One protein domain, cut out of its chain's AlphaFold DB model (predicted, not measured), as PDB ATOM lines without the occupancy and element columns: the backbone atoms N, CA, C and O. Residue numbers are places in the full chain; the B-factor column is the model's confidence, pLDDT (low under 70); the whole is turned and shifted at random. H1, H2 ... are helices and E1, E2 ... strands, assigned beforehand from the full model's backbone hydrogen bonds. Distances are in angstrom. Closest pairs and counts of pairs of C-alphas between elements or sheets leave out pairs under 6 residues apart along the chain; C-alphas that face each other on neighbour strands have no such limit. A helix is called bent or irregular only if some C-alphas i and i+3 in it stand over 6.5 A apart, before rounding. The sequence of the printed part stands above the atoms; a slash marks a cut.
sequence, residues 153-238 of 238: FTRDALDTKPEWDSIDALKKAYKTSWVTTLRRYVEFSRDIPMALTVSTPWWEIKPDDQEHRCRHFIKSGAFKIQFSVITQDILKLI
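AT A GLANCE: This is residues 153 to 238 of the 238 residues of an uncharacterized protein of Desulfobacterales bacterium (UniProt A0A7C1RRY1). A two-stranded hairpin, E1 and E2, runs through the middle, with H3 packed on one face near the end where E1 begins and E2 ends, and H5 on the opposite face, mainly beside E2. H1 and H2 lie on the far side of H3 from the hairpin, H4 follows directly at the end of E2, and the long loop of residues 200 to 213 makes the other end of the domain. The printed part has 86 residues with five named helices and two named strands, in the order H1, H2, H3, E1, E2, H4, H5; the sheet, E1 - E2, is antiparallel, and the class is mixed, helices and strands. The whole is only just compact, close to loose, with a radius of gyration of the C-alphas of 14.2 A, and it spans 39 by 30 by 18 A.

HOW THE PARTS SIT: Begin at the hairpin of E1, residues 195 to 199, and E2, residues 214 to 219, antiparallel neighbours at 172 degrees between their directions. Look at the C-alphas of Thr 197 and Phe 217, which face each other at 4.8 A. N 196 and O 218 are within hydrogen-bond range at 2.8 A, and so are N 218 and O 196 at 2.9 A. Now look at H3, residues 178 to 188: its closest C-alphas to E1 are those of Val 186 and Ala 195, 6.3 A apart. Those closest to E2 are Glu 187 and Lys 219, also at 6.3 A. Next find H2, residues 164 to 173; H2 and H3 touch, closest at the C-alphas of Lys 171 and Thr 181, 5.7 A apart, and are about perpendicular at 77 degrees. H1, residues 153 to 158, only just touches H3, with 3 pairs of C-alphas within 8 A, the closest those of Thr 154 and Phe 188 at 6.3 A. H1 and H2 are close but not clearly touching, with the C-alphas of Ala 157 and Leu 170 closest at 7.4 A, and run opposite ways at a shallow tilt of 30 degrees. H4, residues 221 to 226, is close to H3 but not clearly touching it, with the C-alphas of Glu 187 and Gly 221 closest at 7.0 A. H5, residues 232 to 237, comes closest to E2 at the C-alphas of Phe 217 and Gln 232, 6.1 A apart. H5 is apart from H3, from H4 and from E1. In H1, H2, H3 and H4 every O i to N i+4 pair is within hydrogen-bond range; in H5 it is 0 of 2, beside 2 of 3 O i to N i+3 pairs.

IN THESE COORDINATES: Find C-alpha 195 at (2.873, 14.422, 21.680); from there E1 runs 12.8 A to C-alpha 199. E2 returns from Cys 214 to Lys 219 over 13.6 A. H3 measures 15.3 A from Trp 178 to Phe 188, and H2 14.2 A from Trp 164 to Ala 173. H1 begins at C-alpha 153, at (-7.065, 28.582, 16.470), and has six residues, as do H4 and H5. H5 ends at C-alpha 237, at (17.363, 5.810, 23.602); it is neither bent nor irregular, but only just, with C-alphas 234 and 237 at 6.1 A.

THE WHOLE: The two C-alphas farthest apart are those of Asp 159 and Asp 208, at 41.0 A. The printed part has no cut, and Ile 238 is the chain's last residue. The link from E1 to E2, 14 residues, is long; that from H3 to E1 is short, and the other four are tight. The mean pLDDT of the printed part is 88.9, and residues 234 to 238 are under 70.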
ATOM      1  N   PHE A 153      -7.741  29.808  16.912       94.44
ATOM      2  CA  PHE A 153      -7.065  28.582  16.470       94.44
ATOM      3  C   PHE A 153      -7.577  27.323  17.153       94.44
ATOM      4  O   PHE A 153      -7.652  26.279  16.515       94.44
ATOM      5  N   THR A 154      -7.910  27.382  18.443       92.25
ATOM      6  CA  THR A 154      -8.433  26.207  19.149       92.25
ATOM      7  C   THR A 154      -9.754  25.751  18.538       92.25
ATOM      8  O   THR A 154      -9.909  24.561  18.275       92.25
ATOM      9  N   ARG A 155     -10.668  26.686  18.250       93.50
ATOM     10  CA  ARG A 155     -11.927  26.422  17.544       93.50
ATOM     11  C   ARG A 155     -11.664  25.792  16.177       93.50
ATOM     12  O   ARG A 155     -12.133  24.690  15.919       93.50
ATOM     13  N   ASP A 156     -10.851  26.441  15.351       95.12
ATOM     14  CA  ASP A 156     -10.584  25.974  13.988       95.12
ATOM     15  C   ASP A 156      -9.878  24.604  13.994       95.12
ATOM     16  O   ASP A 156     -10.161  23.739  13.169       95.12
ATOM     17  N   ALA A 157      -8.997  24.350  14.964       94.62
ATOM     18  CA  ALA A 157      -8.327  23.065  15.130       94.62
ATOM     19  C   ALA A 157      -9.269  21.947  15.613       94.62
ATOM     20  O   ALA A 157      -9.067  20.782  15.246       94.62
ATOM     21  N   LEU A 158     -10.289  22.263  16.416       94.38
ATOM     22  CA  LEU A 158     -11.313  21.302  16.845       94.38
ATOM     23  C   LEU A 158     -12.168  20.809  15.669       94.38
ATOM     24  O   LEU A 158     -12.512  19.629  15.646       94.38
ATOM     25  N   ASP A 159     -12.383  21.649  14.655       95.06
ATOM     26  CA  ASP A 159     -13.162  21.324  13.448       95.06
ATOM     27  C   ASP A 159     -12.407  20.450  12.423       95.06
ATOM     28  O   ASP A 159     -12.934  20.107  11.364       95.06
ATOM     29  N   THR A 160     -11.169  20.048  12.725       95.38
ATOM     30  CA  THR A 160     -10.342  19.208  11.837       95.38
ATOM     31  C   THR A 160     -10.304  17.732  12.266       95.38
ATOM     32  O   THR A 160     -11.019  17.302  13.175       95.38
ATOM     33  N   LYS A 161      -9.443  16.911  11.659       94.75
ATOM     34  CA  LYS A 161      -9.035  15.602  12.199       94.75
ATOM     35  C   LYS A 161      -7.585  15.686  12.700       94.75
ATOM     36  O   LYS A 161      -6.837  16.533  12.223       94.75
ATOM     37  N   PRO A 162      -7.147  14.840  13.649       93.19
ATOM     38  CA  PRO A 162      -5.775  14.877  14.145       93.19
ATOM     39  C   PRO A 162      -4.853  14.121  13.174       93.19
ATOM     40  O   PRO A 162      -4.371  13.031  13.469       93.19
ATOM     41  N   GLU A 163      -4.660  14.688  11.985       94.81
ATOM     42  CA  GLU A 163      -3.912  14.100  10.870       94.81
ATOM     43  C   GLU A 163      -3.045  15.148  10.159       94.81
ATOM     44  O   GLU A 163      -3.270  16.353  10.286       94.81
ATOM     45  N   TRP A 164      -2.051  14.698   9.394       95.06
ATOM     46  CA  TRP A 164      -1.072  15.586   8.758       95.06
ATOM     47  C   TRP A 164      -1.691  16.600   7.793       95.06
ATOM     48  O   TRP A 164      -1.278  17.759   7.806       95.06
ATOM     49  N   ASP A 165      -2.708  16.202   7.027       97.62
ATOM     50  CA  ASP A 165      -3.393  17.091   6.080       97.62
ATOM     51  C   ASP A 165      -4.096  18.250   6.799       97.62
ATOM     52  O   ASP A 165      -4.031  19.400   6.361       97.62
ATOM     53  N   SER A 166      -4.693  17.970   7.961       96.12
ATOM     54  CA  SER A 166      -5.314  18.991   8.807       96.12
ATOM     55  C   SER A 166      -4.281  19.979   9.359       96.12
ATOM     56  O   SER A 166      -4.515  21.189   9.366       96.12
ATOM     57  N   ILE A 167      -3.105  19.493   9.769       96.62
ATOM     58  CA  ILE A 167      -2.009  20.362  10.220       96.62
ATOM     59  C   ILE A 167      -1.463  21.208   9.067       96.62
ATOM     60  O   ILE A 167      -1.207  22.395   9.268       96.62
ATOM     61  N   ASP A 168      -1.296  20.648   7.866       97.88
ATOM     62  CA  ASP A 168      -0.824  21.420   6.711       97.88
ATOM     63  C   ASP A 168      -1.816  22.527   6.329       97.88
ATOM     64  O   ASP A 168      -1.404  23.659   6.057       97.88
ATOM     65  N   ALA A 169      -3.119  22.227   6.368       97.88
ATOM     66  CA  ALA A 169      -4.178  23.200   6.128       97.88
ATOM     67  C   ALA A 169      -4.137  24.347   7.151       97.88
ATOM     68  O   ALA A 169      -4.090  25.513   6.755       97.88
ATOM     69  N   LEU A 170      -4.055  24.036   8.450       96.69
ATOM     70  CA  LEU A 170      -3.936  25.040   9.516       96.69
ATOM     71  C   LEU A 170      -2.644  25.858   9.390       96.69
ATOM     72  O   LEU A 170      -2.668  27.084   9.479       96.69
ATOM     73  N   LYS A 171      -1.511  25.213   9.105       96.06
ATOM     74  CA  LYS A 171      -0.225  25.889   8.885       96.06
ATOM     75  C   LYS A 171      -0.324  26.929   7.768       96.06
ATOM     76  O   LYS A 171       0.176  28.044   7.920       96.06
ATOM     77  N   LYS A 172      -0.965  26.563   6.651       96.25
ATOM     78  CA  LYS A 172      -1.201  27.448   5.500       96.25
ATOM     79  C   LYS A 172      -2.153  28.591   5.853       96.25
ATOM     80  O   LYS A 172      -1.822  29.737   5.564       96.25
ATOM     81  N   ALA A 173      -3.279  28.295   6.504       95.62
ATOM     82  CA  ALA A 173      -4.276  29.290   6.898       95.62
ATOM     83  C   ALA A 173      -3.683  30.357   7.836       95.62
ATOM     84  O   ALA A 173      -3.837  31.549   7.594       95.62
ATOM     85  N   TYR A 174      -2.904  29.933   8.832       94.56
ATOM     86  CA  TYR A 174      -2.282  30.824   9.818       94.56
ATOM     87  C   TYR A 174      -0.906  31.359   9.392       94.56
ATOM     88  O   TYR A 174      -0.294  32.127  10.131       94.56
ATOM     89  N   LYS A 175      -0.397  30.967   8.215       93.00
ATOM     90  CA  LYS A 175       0.913  31.378   7.672       93.00
ATOM     91  C   LYS A 175       2.075  31.187   8.660       93.00
ATOM     92  O   LYS A 175       2.952  32.042   8.780       93.00
ATOM     93  N   THR A 176       2.102  30.056   9.367       91.75
ATOM     94  CA  THR A 176       3.155  29.752  10.355       91.75
ATOM     95  C   THR A 176       4.033  28.569   9.933       91.75
ATOM     96  O   THR A 176       3.893  28.015   8.842       91.75
ATOM     97  N   SER A 177       4.998  28.190  10.778       90.44
ATOM     98  CA  SER A 177       5.828  27.005  10.547       90.44
ATOM     99  C   SER A 177       5.133  25.720  11.011       90.44
ATOM    100  O   SER A 177       4.228  25.753  11.849       90.44
ATOM    101  N   TRP A 178       5.613  24.569  10.527       92.69
ATOM    102  CA  TRP A 178       5.182  23.255  11.012       92.69
ATOM    103  C   TRP A 178       5.327  23.114  12.527       92.69
ATOM    104  O   TRP A 178       4.375  22.733  13.199       92.69
ATOM    105  N   VAL A 179       6.498  23.462  13.069       90.38
ATOM    106  CA  VAL A 179       6.783  23.347  14.507       90.38
ATOM    107  C   VAL A 179       5.836  24.229  15.318       90.38
ATOM    108  O   VAL A 179       5.270  23.773  16.307       90.38
ATOM    109  N   THR A 180       5.618  25.468  14.875       90.31
ATOM    110  CA  THR A 180       4.728  26.423  15.545       90.31
ATOM    111  C   THR A 180       3.273  25.936  15.532       90.31
ATOM    112  O   THR A 180       2.628  25.927  16.580       90.31
ATOM    113  N   THR A 181       2.781  25.468  14.377       94.38
ATOM    114  CA  THR A 181       1.416  24.930  14.229       94.38
ATOM    115  C   THR A 181       1.220  23.678  15.078       94.38
ATOM    116  O   THR A 181       0.279  23.613  15.866       94.38
ATOM    117  N   LEU A 182       2.121  22.694  14.967       94.75
ATOM    118  CA  LEU A 182       2.034  21.432  15.707       94.75
ATOM    119  C   LEU A 182       2.104  21.655  17.214       94.75
ATOM    120  O   LEU A 182       1.352  21.026  17.950       94.75
ATOM    121  N   ARG A 183       2.973  22.558  17.682       92.19
ATOM    122  CA  ARG A 183       3.063  22.899  19.105       92.19
ATOM    123  C   ARG A 183       1.722  23.423  19.617       92.19
ATOM    124  O   ARG A 183       1.194  22.868  20.575       92.19
ATOM    125  N   ARG A 184       1.131  24.417  18.935       92.75
ATOM    126  CA  ARG A 184      -0.189  24.961  19.299       92.75
ATOM    127  C   ARG A 184      -1.272  23.880  19.257       92.75
ATOM    128  O   ARG A 184      -2.059  23.770  20.193       92.75
ATOM    129  N   TYR A 185      -1.286  23.059  18.207       94.81
ATOM    130  CA  TYR A 185      -2.263  21.987  18.032       94.81
ATOM    131  C   TYR A 185      -2.182  20.954  19.159       94.81
ATOM    132  O   TYR A 185      -3.191  20.656  19.795       94.81
ATOM    133  N   VAL A 186      -0.987  20.447  19.466       94.31
ATOM    134  CA  VAL A 186      -0.784  19.440  20.518       94.31
ATOM    135  C   VAL A 186      -1.099  19.995  21.906       94.31
ATOM    136  O   VAL A 186      -1.675  19.283  22.724       94.31
ATOM    137  N   GLU A 187      -0.737  21.244  22.196       89.19
ATOM    138  CA  GLU A 187      -0.926  21.814  23.535       89.19
ATOM    139  C   GLU A 187      -2.360  22.275  23.819       89.19
ATOM    140  O   GLU A 187      -2.782  22.189  24.974       89.19
ATOM    141  N   PHE A 188      -3.088  22.770  22.809       86.19
ATOM    142  CA  PHE A 188      -4.310  23.556  23.039       86.19
ATOM    143  C   PHE A 188      -5.546  23.130  22.246       86.19
ATOM    144  O   PHE A 188      -6.618  23.644  22.550       86.19
ATOM    145  N   SER A 189      -5.445  22.241  21.249       82.38
ATOM    146  CA  SER A 189      -6.604  21.960  20.384       82.38
ATOM    147  C   SER A 189      -7.589  20.951  20.967       82.38
ATOM    148  O   SER A 189      -8.787  21.171  20.888       82.38
ATOM    149  N   ARG A 190      -7.119  19.825  21.516       85.81
ATOM    150  CA  ARG A 190      -7.973  18.671  21.843       85.81
ATOM    151  C   ARG A 190      -7.587  18.032  23.161       85.81
ATOM    152  O   ARG A 190      -6.405  17.939  23.490       85.81
ATOM    153  N   ASP A 191      -8.583  17.461  23.826       87.19
ATOM    154  CA  ASP A 191      -8.388  16.602  24.993       87.19
ATOM    155  C   ASP A 191      -8.191  15.131  24.591       87.19
ATOM    156  O   ASP A 191      -8.897  14.227  25.026       87.19
ATOM    157  N   ILE A 192      -7.240  14.892  23.684       91.69
ATOM    158  CA  ILE A 192      -6.778  13.545  23.329       91.69
ATOM    159  C   ILE A 192      -5.265  13.442  23.556       91.69
ATOM    160  O   ILE A 192      -4.555  14.454  23.448       91.69
ATOM    161  N   PRO A 193      -4.728  12.255  23.889       94.44
ATOM    162  CA  PRO A 193      -3.296  12.091  24.087       94.44
ATOM    163  C   PRO A 193      -2.529  12.332  22.785       94.44
ATOM    164  O   PRO A 193      -2.639  11.569  21.831       94.44
ATOM    165  N   MET A 194      -1.731  13.396  22.755       94.56
ATOM    166  CA  MET A 194      -0.846  13.736  21.647       94.56
ATOM    167  C   MET A 194       0.508  14.168  22.195       94.56
ATOM    168  O   MET A 194       0.595  14.805  23.250       94.56
ATOM    169  N   ALA A 195       1.556  13.873  21.437       93.44
ATOM    170  CA  ALA A 195       2.873  14.422  21.680       93.44
ATOM    171  C   ALA A 195       3.531  14.840  20.363       93.44
ATOM    172  O   ALA A 195       3.322  14.216  19.325       93.44
ATOM    173  N   LEU A 196       4.326  15.903  20.428       92.62
ATOM    174  CA  LEU A 196       5.183  16.378  19.351       92.62
ATOM    175  C   LEU A 196       6.632  16.268  19.805       92.62
ATOM    176  O   LEU A 196       7.012  16.804  20.849       92.62
ATOM    177  N   THR A 197       7.446  15.656  18.960       91.50
ATOM    178  CA  THR A 197       8.898  15.617  19.090       91.50
ATOM    179  C   THR A 197       9.528  16.440  17.980       91.50
ATOM    180  O   THR A 197       9.256  16.224  16.802       91.50
ATOM    181  N   VAL A 198      10.405  17.371  18.349       89.44
ATOM    182  CA  VAL A 198      11.291  18.052  17.402       89.44
ATOM    183  C   VAL A 198      12.702  17.585  17.693       89.44
ATOM    184  O   VAL A 198      13.256  17.921  18.739       89.44
ATOM    185  N   SER A 199      13.288  16.815  16.783       89.62
ATOM    186  CA  SER A 199      14.631  16.267  16.943       89.62
ATOM    187  C   SER A 199      15.527  16.585  15.752       89.62
ATOM    188  O   SER A 199      15.061  16.874  14.651       89.62
ATOM    189  N   THR A 200      16.830  16.580  16.007       88.44
ATOM    190  CA  THR A 200      17.849  16.527  14.961       88.44
ATOM    191  C   THR A 200      17.956  15.077  14.506       88.44
ATOM    192  O   THR A 200      18.180  14.215  15.368       88.44
ATOM    193  N   PRO A 201      17.786  14.782  13.205       87.19
ATOM    194  CA  PRO A 201      17.827  13.414  12.715       87.19
ATOM    195  C   PRO A 201      19.112  12.686  13.110       87.19
ATOM    196  O   PRO A 201      20.177  13.296  13.209       87.19
ATOM    197  N   TRP A 202      19.033  11.374  13.341       85.50
ATOM    198  CA  TRP A 202      20.186  10.583  13.791       85.50
ATOM    199  C   TRP A 202      21.315  10.528  12.750       85.50
ATOM    200  O   TRP A 202      22.477  10.396  13.127       85.50
ATOM    201  N   TRP A 203      20.980  10.691  11.466       89.38
ATOM    202  CA  TRP A 203      21.930  10.756  10.353       89.38
ATOM    203  C   TRP A 203      22.602  12.129  10.183       89.38
ATOM    204  O   TRP A 203      23.523  12.253   9.381       89.38
ATOM    205  N   GLU A 204      22.173  13.157  10.922       91.56
ATOM    206  CA  GLU A 204      22.810  14.475  10.924       91.56
ATOM    207  C   GLU A 204      23.709  14.661  12.154       91.56
ATOM    208  O   GLU A 204      23.469  14.104  13.238       91.56
ATOM    209  N   ILE A 205      24.753  15.478  11.996       89.75
ATOM    210  CA  ILE A 205      25.597  15.906  13.113       89.75
ATOM    211  C   ILE A 205      24.738  16.774  14.034       89.75
ATOM    212  O   ILE A 205      24.160  17.773  13.606       89.75
ATOM    213  N   LYS A 206      24.636  16.378  15.307       90.81
ATOM    214  CA  LYS A 206      23.945  17.179  16.319       90.81
ATOM    215  C   LYS A 206      24.758  18.463  16.549       90.81
ATOM    216  O   LYS A 206      25.929  18.328  16.893       90.81
ATOM    217  N   PRO A 207      24.151  19.654  16.446       87.00
ATOM    218  CA  PRO A 207      24.799  20.908  16.816       87.00
ATOM    219  C   PRO A 207      25.444  20.862  18.213       87.00
ATOM    220  O   PRO A 207      24.936  20.191  19.124       87.00
ATOM    221  N   ASP A 208      26.568  21.558  18.379       84.56
ATOM    222  CA  ASP A 208      27.327  21.587  19.639       84.56
ATOM    223  C   ASP A 208      26.571  22.317  20.756       84.56
ATOM    224  O   ASP A 208      26.684  21.961  21.926       84.56
ATOM    225  N   ASP A 209      25.741  23.295  20.390       77.69
ATOM    226  CA  ASP A 209      24.879  24.066  21.290       77.69
ATOM    227  C   ASP A 209      23.613  23.308  21.730       77.69
ATOM    228  O   ASP A 209      22.838  23.802  22.546       77.69
ATOM    229  N   GLN A 210      23.402  22.093  21.220       77.88
ATOM    230  CA  GLN A 210      22.241  21.273  21.530       77.88
ATOM    231  C   GLN A 210      22.599  20.159  22.523       77.88
ATOM    232  O   GLN A 210      23.298  19.210  22.171       77.88
ATOM    233  N   GLU A 211      22.060  20.198  23.743       81.06
ATOM    234  CA  GLU A 211      22.351  19.190  24.780       81.06
ATOM    235  C   GLU A 211      21.915  17.766  24.372       81.06
ATOM    236  O   GLU A 211      22.643  16.787  24.557       81.06
ATOM    237  N   HIS A 212      20.740  17.634  23.745       83.44
ATOM    238  CA  HIS A 212      20.152  16.353  23.334       83.44
ATOM    239  C   HIS A 212      19.580  16.424  21.919       83.44
ATOM    240  O   HIS A 212      19.007  17.443  21.552       83.44
ATOM    241  N   ARG A 213      19.640  15.333  21.133       87.62
ATOM    242  CA  ARG A 213      19.060  15.281  19.768       87.62
ATOM    243  C   ARG A 213      17.576  15.648  19.737       87.62
ATOM    244  O   ARG A 213      17.145  16.332  18.815       87.62
ATOM    245  N   CYS A 214      16.806  15.245  20.743       87.88
ATOM    246  CA  CYS A 214      15.464  15.773  20.961       87.88
ATOM    247  C   CYS A 214      15.563  17.197  21.524       87.88
ATOM    248  O   CYS A 214      15.984  17.374  22.664       87.88
ATOM    249  N   ARG A 215      15.163  18.195  20.731       83.50
ATOM    250  CA  ARG A 215      15.126  19.614  21.123       83.50
ATOM    251  C   ARG A 215      13.873  19.950  21.914       83.50
ATOM    252  O   ARG A 215      13.941  20.666  22.903       83.50
ATOM    253  N   HIS A 216      12.730  19.428  21.476       85.69
ATOM    254  CA  HIS A 216      11.445  19.699  22.111       85.69
ATOM    255  C   HIS A 216      10.623  18.424  22.215       85.69
ATOM    256  O   HIS A 216      10.450  17.721  21.220       85.69
ATOM    257  N   PHE A 217      10.070  18.178  23.403       90.06
ATOM    258  CA  PHE A 217       9.052  17.162  23.634       90.06
ATOM    259  C   PHE A 217       7.807  17.810  24.239       90.06
ATOM    260  O   PHE A 217       7.717  18.069  25.441       90.06
ATOM    261  N   ILE A 218       6.850  18.123  23.373       89.81
ATOM    262  CA  ILE A 218       5.614  18.816  23.722       89.81
ATOM    263  C   ILE A 218       4.507  17.782  23.903       89.81
ATOM    264  O   ILE A 218       4.366  16.876  23.088       89.81
ATOM    265  N   LYS A 219       3.719  17.914  24.971       91.88
ATOM    266  CA  LYS A 219       2.685  16.944  25.360       91.88
ATOM    267  C   LYS A 219       1.348  17.640  25.584       91.88
ATOM    268  O   LYS A 219       1.311  18.647  26.303       91.88
ATOM    269  N   SER A 220       0.269  17.060  25.057       93.00
ATOM    270  CA  SER A 220      -1.098  17.482  25.372       93.00
ATOM    271  C   SER A 220      -1.434  17.245  26.849       93.00
ATOM    272  O   SER A 220      -0.723  16.524  27.562       93.00
ATOM    273  N   GLY A 221      -2.519  17.861  27.330       90.12
ATOM    274  CA  GLY A 221      -3.025  17.645  28.690       90.12
ATOM    275  C   GLY A 221      -3.318  16.168  28.962       90.12
ATOM    276  O   GLY A 221      -2.714  15.578  29.858       90.12
ATOM    277  N   ALA A 222      -4.150  15.553  28.118       92.88
ATOM    278  CA  ALA A 222      -4.468  14.129  28.182       92.88
ATOM    279  C   ALA A 222      -3.220  13.231  28.122       92.88
ATOM    280  O   ALA A 222      -3.123  12.270  28.883       92.88
ATOM    281  N   PHE A 223      -2.216  13.565  27.296       94.56
ATOM    282  CA  PHE A 223      -0.978  12.782  27.234       94.56
ATOM    283  C   PHE A 223      -0.222  12.810  28.564       94.56
ATOM    284  O   PHE A 223       0.249  11.775  29.027       94.56
ATOM    285  N   LYS A 224      -0.116  13.977  29.211       91.19
ATOM    286  CA  LYS A 224       0.561  14.102  30.514       91.19
ATOM    287  C   LYS A 224      -0.125  13.285  31.607       91.19
ATOM    288  O   LYS A 224       0.561  12.816  32.507       91.19
ATOM    289  N   ILE A 225      -1.446  13.133  31.533       91.69
ATOM    290  CA  ILE A 225      -2.231  12.350  32.493       91.69
ATOM    291  C   ILE A 225      -2.059  10.853  32.212       91.69
ATOM    292  O   ILE A 225      -1.680  10.102  33.107       91.69
ATOM    293  N   GLN A 226      -2.297  10.424  30.972       94.69
ATOM    294  CA  GLN A 226      -2.328   9.006  30.606       94.69
ATOM    295  C   GLN A 226      -0.933   8.372  30.498       94.69
ATOM    296  O   GLN A 226      -0.760   7.197  30.806       94.69
ATOM    297  N   PHE A 227       0.069   9.150  30.088       92.88
ATOM    298  CA  PHE A 227       1.449   8.708  29.870       92.88
ATOM    299  C   PHE A 227       2.425   9.511  30.739       92.88
ATOM    300  O   PHE A 227       3.480   9.950  30.280       92.88
ATOM    301  N   SER A 228       2.069   9.725  32.009       89.00
ATOM    302  CA  SER A 228       2.837  10.539  32.965       89.00
ATOM    303  C   SER A 228       4.282  10.067  33.156       89.00
ATOM    304  O   SER A 228       5.173  10.890  33.364       89.00
ATOM    305  N   VAL A 229       4.524   8.761  33.010       89.69
ATOM    306  CA  VAL A 229       5.855   8.140  33.090       89.69
ATOM    307  C   VAL A 229       6.747   8.454  31.886       89.69
ATOM    308  O   VAL A 229       7.956   8.267  31.969       89.69
ATOM    309  N   ILE A 230       6.186   8.936  30.769       87.25
ATOM    310  CA  ILE A 230       6.962   9.239  29.564       87.25
ATOM    311  C   ILE A 230       7.575  10.640  29.659       87.25
ATOM    312  O   ILE A 230       6.908  11.683  29.542       87.25
ATOM    313  N   THR A 231       8.894  10.654  29.837       82.88
ATOM    314  CA  THR A 231       9.739  11.851  29.833       82.88
ATOM    315  C   THR A 231      10.587  11.921  28.565       82.88
ATOM    316  O   THR A 231      10.703  10.955  27.810       82.88
ATOM    317  N   GLN A 232      11.194  13.086  28.330       77.31
ATOM    318  CA  GLN A 232      12.137  13.270  27.225       77.31
ATOM    319  C   GLN A 232      13.369  12.359  27.359       77.31
ATOM    320  O   GLN A 232      13.980  12.020  26.351       77.31
ATOM    321  N   ASP A 233      13.705  11.911  28.572       74.69
ATOM    322  CA  ASP A 233      14.834  11.007  28.803       74.69
ATOM    323  C   ASP A 233      14.637   9.639  28.157       74.69
ATOM    324  O   ASP A 233      15.594   9.054  27.662       74.69
ATOM    325  N   ILE A 234      13.393   9.156  28.079       66.56
ATOM    326  CA  ILE A 234      13.077   7.892  27.397       66.56
ATOM    327  C   ILE A 234      13.383   7.994  25.895       66.56
ATOM    328  O   ILE A 234      13.781   7.016  25.270       66.56
ATOM    329  N   LEU A 235      13.274   9.196  25.324       66.50
ATOM    330  CA  LEU A 235      13.588   9.465  23.922       66.50
ATOM    331  C   LEU A 235      15.093   9.587  23.655       66.50
ATOM    332  O   LEU A 235      15.484   9.656  22.497       66.50
ATOM    333  N   LYS A 236      15.951   9.598  24.689       61.41
ATOM    334  CA  LYS A 236      17.418   9.565  24.523       61.41
ATOM    335  C   LYS A 236      17.921   8.205  24.016       61.41
ATOM    336  O   LYS A 236      19.085   8.104  23.643       61.41
ATOM    337  N   LEU A 237      17.064   7.180  24.032       49.25
ATOM    338  CA  LEU A 237      17.363   5.810  23.602       49.25
ATOM    339  C   LEU A 237      17.060   5.544  22.113       49.25
ATOM    340  O   LEU A 237      17.255   4.416  21.662       49.25
ATOM    341  N   ILE A 238      16.569   6.546  21.373       48.69
ATOM    342  CA  ILE A 238      16.203   6.473  19.946       48.69
ATOM    343  C   ILE A 238      17.081   7.447  19.158       48.69
ATOM    344  O   ILE A 238      17.591   7.046  18.091       48.69
TER     345      ILE A 238